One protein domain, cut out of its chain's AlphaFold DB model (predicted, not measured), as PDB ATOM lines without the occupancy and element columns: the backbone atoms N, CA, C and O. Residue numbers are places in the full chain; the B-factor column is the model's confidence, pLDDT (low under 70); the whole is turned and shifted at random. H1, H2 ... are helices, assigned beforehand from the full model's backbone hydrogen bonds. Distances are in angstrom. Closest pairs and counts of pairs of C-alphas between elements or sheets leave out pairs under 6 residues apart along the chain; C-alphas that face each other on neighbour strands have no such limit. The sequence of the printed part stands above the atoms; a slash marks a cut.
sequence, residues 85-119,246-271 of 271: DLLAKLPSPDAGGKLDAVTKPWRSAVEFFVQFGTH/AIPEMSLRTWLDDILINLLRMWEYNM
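AT A GLANCE: This is residues 85 to 119 and 246 to 271 of the 271 residues of an uncharacterized protein of Daphnia pulex (UniProt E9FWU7). Two helices cross loosely, nearly at right angles: the long H2 is one bar and the shorter H1 passes over the middle of it. A long stretch without a named element, residues 85 to 103, runs out to Lys 98 and folds back into H1, while residues 265 to 271, at the other end of the printed part, stick out free. The printed part has 61 residues with two named helices, H1 then H2, and no named strand; its class is all helix. It is only just compact, close to loose, with a radius of gyration of the C-alphas of 12.2 A, and spans 36 by 29 by 21 A.

HOW THE PARTS SIT: Start with H2, residues 250 to 270, where every O i to N i+4 pair is within hydrogen-bond range. Then look at H1, residues 104 to 116, where 7 of 9 such pairs are. H1 and H2 only just touch, with 3 pairs of C-alphas within 8 A. Their closest C-alphas, those of Ala 109 and Leu 256, are 6.6 A apart. H1 touches with residues 106 to 109 alone, and H2 with residues 256 to 259 alone. Their lines are about perpendicular, at 76 degrees.

IN THESE COORDINATES: Find C-alpha 250 at (262.892, 337.677, 292.075); from there H2 runs 30.2 A to C-alpha 270 at (239.537, 337.042, 273.012). H1 begins at C-alpha 104, at (244.743, 347.182, 294.185), and runs 18.9 A to C-alpha 116.

THE WHOLE: The two C-alphas farthest apart, those of Lys 98 and Met 271, are 36.7 A from each other. Residues 120 to 245 are not printed; across this cut, C-alphas 119 and 246 are 9.9 A apart. The model's pLDDT is under 70 in residues 93 to 105, of which 104 to 105 belong to H1, and in residue 271.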
ATOM      1  N   ASP A  85     265.334 355.253 286.643       85.56
ATOM      2  CA  ASP A  85     264.060 355.979 286.631       85.56
ATOM      3  C   ASP A  85     262.854 355.064 286.388       85.56
ATOM      4  O   ASP A  85     261.748 355.348 286.855       85.56
ATOM      5  N   LEU A  86     263.049 353.970 285.650       83.62
ATOM      6  CA  LEU A  86     262.017 352.971 285.394       83.62
ATOM      7  C   LEU A  86     261.909 351.982 286.561       83.62
ATOM      8  O   LEU A  86     260.797 351.614 286.935       83.62
ATOM      9  N   LEU A  87     263.037 351.621 287.187       85.62
ATOM     10  CA  LEU A  87     263.056 350.831 288.425       85.62
ATOM     11  C   LEU A  87     262.269 351.523 289.545       85.62
ATOM     12  O   LEU A  87     261.488 350.874 290.234       85.62
ATOM     13  N   ALA A  88     262.417 352.842 289.686       85.75
ATOM     14  CA  ALA A  88     261.694 353.634 290.683       85.75
ATOM     15  C   ALA A  88     260.170 353.679 290.458       85.75
ATOM     16  O   ALA A  88     259.424 354.029 291.371       85.75
ATOM     17  N   LYS A  89     259.704 353.339 289.250       86.81
ATOM     18  CA  LYS A  89     258.282 353.313 288.869       86.81
ATOM     19  C   LYS A  89     257.691 351.905 288.862       86.81
ATOM     20  O   LYS A  89     256.538 351.744 288.462       86.81
ATOM     21  N   LEU A  90     258.459 350.893 289.273       85.31
ATOM     22  CA  LEU A  90     257.934 349.542 289.380       85.31
ATOM     23  C   LEU A  90     256.795 349.495 290.412       85.31
ATOM     24  O   LEU A  90     256.893 350.107 291.480       85.31
ATOM     25  N   PRO A  91     255.705 348.779 290.109       84.38
ATOM     26  CA  PRO A  91     254.600 348.613 291.040       84.38
ATOM     27  C   PRO A  91     255.051 347.804 292.261       84.38
ATOM     28  O   PRO A  91     255.871 346.898 292.149       84.38
ATOM     29  N   SER A  92     254.484 348.109 293.430       77.62
ATOM     30  CA  SER A  92     254.729 347.347 294.655       77.62
ATOM     31  C   SER A  92     253.529 346.444 294.970       77.62
ATOM     32  O   SER A  92     252.402 346.953 295.023       77.62
ATOM     33  N   PRO A  93     253.744 345.137 295.220       69.25
ATOM     34  CA  PRO A  93     252.680 344.227 295.641       69.25
ATOM     35  C   PRO A  93     252.096 344.595 297.018       69.25
ATOM     36  O   PRO A  93     250.936 344.286 297.288       69.25
ATOM     37  N   ASP A  94     252.850 345.331 297.845       63.69
ATOM     38  CA  ASP A  94     252.494 345.684 299.226       63.69
ATOM     39  C   ASP A  94     251.827 347.064 299.371       63.69
ATOM     40  O   ASP A  94     251.462 347.474 300.473       63.69
ATOM     41  N   ALA A  95     251.608 347.800 298.274       54.50
ATOM     42  CA  ALA A  95     251.024 349.150 298.305       54.50
ATOM     43  C   ALA A  95     249.526 349.198 298.715       54.50
ATOM     44  O   ALA A  95     248.887 350.254 298.675       54.50
ATOM     45  N   GLY A  96     248.936 348.066 299.110       47.59
ATOM     46  CA  GLY A  96     247.541 347.945 299.525       47.59
ATOM     47  C   GLY A  96     247.346 348.129 301.031       47.59
ATOM     48  O   GLY A  96     247.508 347.193 301.808       47.59
ATOM     49  N   GLY A  97     246.894 349.310 301.459       49.75
ATOM     50  CA  GLY A  97     246.300 349.474 302.791       49.75
ATOM     51  C   GLY A  97     245.115 348.515 303.023       49.75
ATOM     52  O   GLY A  97     244.442 348.113 302.071       49.75
ATOM     53  N   LYS A  98     244.850 348.203 304.304       48.03
ATOM     54  CA  LYS A  98     243.962 347.152 304.872       48.03
ATOM     55  C   LYS A  98     242.544 346.956 304.291       48.03
ATOM     56  O   LYS A  98     241.867 346.042 304.747       48.03
ATOM     57  N   LEU A  99     242.071 347.752 303.332       42.81
ATOM     58  CA  LEU A  99     240.694 347.669 302.829       42.81
ATOM     59  C   LEU A  99     240.521 347.056 301.424       42.81
ATOM     60  O   LEU A  99     239.409 346.666 301.114       42.81
ATOM     61  N   ASP A 100     241.573 346.902 300.601       46.59
ATOM     62  CA  ASP A 100     241.447 346.387 299.212       46.59
ATOM     63  C   ASP A 100     242.665 345.540 298.772       46.59
ATOM     64  O   ASP A 100     243.259 345.756 297.711       46.59
ATOM     65  N   ALA A 101     243.086 344.588 299.606       49.62
ATOM     66  CA  ALA A 101     244.335 343.838 299.417       49.62
ATOM     67  C   ALA A 101     244.369 342.927 298.168       49.62
ATOM     68  O   ALA A 101     245.444 342.521 297.744       49.62
ATOM     69  N   VAL A 102     243.220 342.620 297.549       50.66
ATOM     70  CA  VAL A 102     243.141 341.716 296.381       50.66
ATOM     71  C   VAL A 102     243.030 342.482 295.052       50.66
ATOM     72  O   VAL A 102     243.533 342.032 294.026       50.66
ATOM     73  N   THR A 103     242.405 343.665 295.041       52.44
ATOM     74  CA  THR A 103     242.064 344.418 293.816       52.44
ATOM     75  C   THR A 103     243.022 345.556 293.470       52.44
ATOM     76  O   THR A 103     243.080 345.952 292.308       52.44
ATOM     77  N   LYS A 104     243.766 346.104 294.436       57.75
ATOM     78  CA  LYS A 104     244.743 347.182 294.185       57.75
ATOM     79  C   LYS A 104     246.078 346.722 293.579       57.75
ATOM     80  O   LYS A 104     246.567 347.444 292.714       57.75
ATOM     81  N   PRO A 105     246.649 345.554 293.940       67.75
ATOM     82  CA  PRO A 105     247.976 345.171 293.453       67.75
ATOM     83  C   PRO A 105     248.032 344.934 291.937       67.75
ATOM     84  O   PRO A 105     248.971 345.359 291.278       67.75
ATOM     85  N   TRP A 106     247.019 344.297 291.343       79.12
ATOM     86  CA  TRP A 106     247.056 343.991 289.905       79.12
ATOM     87  C   TRP A 106     246.839 345.226 289.017       79.12
ATOM     88  O   TRP A 106     247.327 345.262 287.889       79.12
ATOM     89  N   ARG A 107     246.121 346.248 289.507       83.38
ATOM     90  CA  ARG A 107     245.843 347.470 288.735       83.38
ATOM     91  C   ARG A 107     247.109 348.271 288.467       83.38
ATOM     92  O   ARG A 107     247.316 348.667 287.329       83.38
ATOM     93  N   SER A 108     247.969 348.443 289.471       85.06
ATOM     94  CA  SER A 108     249.244 349.153 289.301       85.06
ATOM     95  C   SER A 108     250.177 348.429 288.324       85.06
ATOM     96  O   SER A 108     250.860 349.075 287.533       85.06
ATOM     97  N   ALA A 109     250.159 347.092 288.309       88.75
ATOM     98  CA  ALA A 109     250.863 346.296 287.305       88.75
ATOM     99  C   ALA A 109     250.316 346.517 285.885       88.75
ATOM    100  O   ALA A 109     251.086 346.726 284.949       88.75
ATOM    101  N   VAL A 110     248.990 346.522 285.713       89.75
ATOM    102  CA  VAL A 110     248.364 346.816 284.412       89.75
ATOM    103  C   VAL A 110     248.677 348.241 283.954       89.75
ATOM    104  O   VAL A 110     249.037 348.435 282.796       89.75
ATOM    105  N   GLU A 111     248.585 349.229 284.843       90.06
ATOM    106  CA  GLU A 111     248.936 350.625 284.553       90.06
ATOM    107  C   GLU A 111     250.399 350.755 284.116       90.06
ATOM    108  O   GLU A 111     250.683 351.416 283.115       90.06
ATOM    109  N   PHE A 112     251.312 350.053 284.793       90.94
ATOM    110  CA  PHE A 112     252.714 349.972 284.395       90.94
ATOM    111  C   PHE A 112     252.870 349.415 282.970       90.94
ATOM    112  O   PHE A 112     253.535 350.034 282.137       90.94
ATOM    113  N   PHE A 113     252.212 348.299 282.644       92.81
ATOM    114  CA  PHE A 113     252.272 347.715 281.299       92.81
ATOM    115  C   PHE A 113     251.666 348.614 280.218       92.81
ATOM    116  O   PHE A 113     252.183 348.658 279.103       92.81
ATOM    117  N   VAL A 114     250.595 349.345 280.530       90.12
ATOM    118  CA  VAL A 114     249.992 350.318 279.606       90.12
ATOM    119  C   VAL A 114     250.937 351.494 279.361       90.12
ATOM    120  O   VAL A 114     251.032 351.977 278.233       90.12
ATOM    121  N   GLN A 115     251.646 351.949 280.394       90.25
ATOM    122  CA  GLN A 115     252.527 353.108 280.305       90.25
ATOM    123  C   GLN A 115     253.864 352.800 279.618       90.25
ATOM    124  O   GLN A 115     254.341 353.613 278.825       90.25
ATOM    125  N   PHE A 116     254.479 351.657 279.926       88.88
ATOM    126  CA  PHE A 116     255.848 351.333 279.498       88.88
ATOM    127  C   PHE A 116     255.926 350.215 278.459       88.88
ATOM    128  O   PHE A 116     256.984 349.986 277.876       88.88
ATOM    129  N   GLY A 117     254.807 349.546 278.191       90.62
ATOM    130  CA  GLY A 117     254.756 348.355 277.360       90.62
ATOM    131  C   GLY A 117     255.035 347.079 278.151       90.62
ATOM    132  O   GLY A 117     255.559 347.078 279.263       90.62
ATOM    133  N   THR A 118     254.661 345.953 277.550       92.38
ATOM    134  CA  THR A 118     254.839 344.615 278.132       92.38
ATOM    135  C   THR A 118     256.161 343.963 277.737       92.38
ATOM    136  O   THR A 118     256.602 343.017 278.388       92.38
ATOM    137  N   HIS A 119     256.797 344.448 276.671       93.00
ATOM    138  CA  HIS A 119     257.959 343.816 276.063       93.00
ATOM    139  C   HIS A 119     258.991 344.836 275.597       93.00
ATOM    140  O   HIS A 119     258.654 345.950 275.197       93.00
ATOM    141  N   ALA A 246     263.740 341.931 282.948       89.19
ATOM    142  CA  ALA A 246     264.664 342.992 283.317       89.19
ATOM    143  C   ALA A 246     264.615 343.378 284.807       89.19
ATOM    144  O   ALA A 246     265.447 344.158 285.273       89.19
ATOM    145  N   ILE A 247     263.640 342.857 285.561       89.44
ATOM    146  CA  ILE A 247     263.421 343.185 286.975       89.44
ATOM    147  C   ILE A 247     264.405 342.386 287.834       89.44
ATOM    148  O   ILE A 247     264.333 341.156 287.810       89.44
ATOM    149  N   PRO A 248     265.315 343.015 288.599       87.38
ATOM    150  CA  PRO A 248     266.341 342.288 289.351       87.38
ATOM    151  C   PRO A 248     265.782 341.429 290.493       87.38
ATOM    152  O   PRO A 248     266.266 340.324 290.734       87.38
ATOM    153  N   GLU A 249     264.765 341.934 291.194       88.88
ATOM    154  CA  GLU A 249     264.174 341.284 292.361       88.88
ATOM    155  C   GLU A 249     263.278 340.105 291.949       88.88
ATOM    156  O   GLU A 249     262.345 340.259 291.162       88.88
ATOM    157  N   MET A 250     263.552 338.916 292.495       88.62
ATOM    158  CA  MET A 250     262.892 337.677 292.075       88.62
ATOM    159  C   MET A 250     261.402 337.626 292.437       88.62
ATOM    160  O   MET A 250     260.604 337.208 291.605       88.62
ATOM    161  N   SER A 251     261.013 338.051 293.642       88.25
ATOM    162  CA  SER A 251     259.609 338.037 294.085       88.25
ATOM    163  C   SER A 251     258.742 338.968 293.243       88.25
ATOM    164  O   SER A 251     257.734 338.530 292.687       88.25
ATOM    165  N   LEU A 252     259.172 340.220 293.081       88.69
ATOM    166  CA  LEU A 252     258.504 341.190 292.217       88.69
ATOM    167  C   LEU A 252     258.452 340.743 290.752       88.69
ATOM    168  O   LEU A 252     257.414 340.894 290.107       88.69
ATOM    169  N   ARG A 253     259.543 340.159 290.233       90.88
ATOM    170  CA  ARG A 253     259.583 339.591 288.879       90.88
ATOM    171  C   ARG A 253     258.494 338.541 288.695       90.88
ATOM    172  O   ARG A 253     257.711 338.678 287.766       90.88
ATOM    173  N   THR A 254     258.444 337.524 289.555       91.25
ATOM    174  CA  THR A 254     257.470 336.425 289.442       91.25
ATOM    175  C   THR A 254     256.040 336.948 289.517       91.25
ATOM    176  O   THR A 254     255.213 336.596 288.685       91.25
ATOM    177  N   TRP A 255     255.762 337.853 290.457       90.25
ATOM    178  CA  TRP A 255     254.431 338.435 290.604       90.25
ATOM    179  C   TRP A 255     253.986 339.231 289.366       90.25
ATOM    180  O   TRP A 255     252.854 339.074 288.904       90.25
ATOM    181  N   LEU A 256     254.867 340.055 288.787       91.69
ATOM    182  CA  LEU A 256     254.552 340.781 287.551       91.69
ATOM    183  C   LEU A 256     254.439 339.857 286.339       91.69
ATOM    184  O   LEU A 256     253.606 340.107 285.466       91.69
ATOM    185  N   ASP A 257     255.250 338.803 286.288       93.31
ATOM    186  CA  ASP A 257     255.220 337.808 285.219       93.31
ATOM    187  C   ASP A 257     253.899 337.032 285.217       93.31
ATOM    188  O   ASP A 257     253.267 336.901 284.170       93.31
ATOM    189  N   ASP A 258     253.402 336.634 286.390       91.81
ATOM    190  CA  ASP A 258     252.102 335.972 286.535       91.81
ATOM    191  C   ASP A 258     250.950 336.857 286.034       91.81
ATOM    192  O   ASP A 258     250.043 336.392 285.332       91.81
ATOM    193  N   ILE A 259     250.974 338.154 286.363       92.50
ATOM    194  CA  ILE A 259     249.971 339.111 285.878       92.50
ATOM    195  C   ILE A 259     250.081 339.262 284.358       92.50
ATOM    196  O   ILE A 259     249.064 339.197 283.661       92.50
ATOM    197  N   LEU A 260     251.299 339.428 283.837       94.06
ATOM    198  CA  LEU A 260     251.547 339.576 282.408       94.06
ATOM    199  C   LEU A 260     251.066 338.351 281.623       94.06
ATOM    200  O   LEU A 260     250.305 338.502 280.671       94.06
ATOM    201  N   ILE A 261     251.443 337.141 282.038       92.94
ATOM    202  CA  ILE A 261     251.040 335.894 281.376       92.94
ATOM    203  C   ILE A 261     249.515 335.769 281.348       92.94
ATOM    204  O   ILE A 261     248.945 335.402 280.320       92.94
ATOM    205  N   ASN A 262     248.833 336.102 282.447       91.94
ATOM    206  CA  ASN A 262     247.374 336.072 282.484       91.94
ATOM    207  C   ASN A 262     246.746 337.098 281.528       91.94
ATOM    208  O   ASN A 262     245.807 336.755 280.808       91.94
ATOM    209  N   LEU A 263     247.282 338.321 281.455       90.81
ATOM    210  CA  LEU A 263     246.837 339.332 280.488       90.81
ATOM    211  C   LEU A 263     247.034 338.862 279.044       90.81
ATOM    212  O   LEU A 263     246.109 338.963 278.239       90.81
ATOM    213  N   LEU A 264     248.210 338.317 278.727       91.31
ATOM    214  CA  LEU A 264     248.535 337.822 277.390       91.31
ATOM    215  C   LEU A 264     247.624 336.657 276.989       91.31
ATOM    216  O   LEU A 264     247.094 336.659 275.883       91.31
ATOM    217  N   ARG A 265     247.354 335.710 277.895       89.94
ATOM    218  CA  ARG A 265     246.429 334.592 277.639       89.94
ATOM    219  C   ARG A 265     244.996 335.056 277.411       89.94
ATOM    220  O   ARG A 265     244.337 334.569 276.496       89.94
ATOM    221  N   MET A 266     244.507 335.995 278.225       88.50
ATOM    222  CA  MET A 266     243.180 336.579 278.014       88.50
ATOM    223  C   MET A 266     243.105 337.305 276.671       88.50
ATOM    224  O   MET A 266     242.078 337.248 275.999       88.50
ATOM    225  N   TRP A 267     244.179 337.974 276.269       86.25
ATOM    226  CA  TRP A 267     244.247 338.645 274.983       86.25
ATOM    227  C   TRP A 267     244.268 337.661 273.807       86.25
ATOM    228  O   TRP A 267     243.500 337.844 272.867       86.25
ATOM    229  N   GLU A 268     245.064 336.590 273.882       84.94
ATOM    230  CA  GLU A 268     245.100 335.535 272.857       84.94
ATOM    231  C   GLU A 268     243.755 334.811 272.712       84.94
ATOM    232  O   GLU A 268     243.394 334.430 271.604       84.94
ATOM    233  N   TYR A 269     243.012 334.622 273.807       85.31
ATOM    234  CA  TYR A 269     241.711 333.947 273.771       85.31
ATOM    235  C   TYR A 269     240.586 334.808 273.177       85.31
ATOM    236  O   TYR A 269     239.664 334.273 272.569       85.31
ATOM    237  N   ASN A 270     240.627 336.128 273.386       80.06
ATOM    238  CA  ASN A 270     239.537 337.042 273.012       80.06
ATOM    239  C   ASN A 270     239.693 337.685 271.621       80.06
ATOM    240  O   ASN A 270     238.858 338.507 271.239       80.06
ATOM    241  N   MET A 271     240.763 337.362 270.896       66.62
ATOM    242  CA  MET A 271     241.034 337.831 269.530       66.62
ATOM    243  C   MET A 271     240.497 336.846 268.489       66.62
ATOM    244  O   MET A 271     240.047 337.322 267.421       66.62
TER     245      MET A 271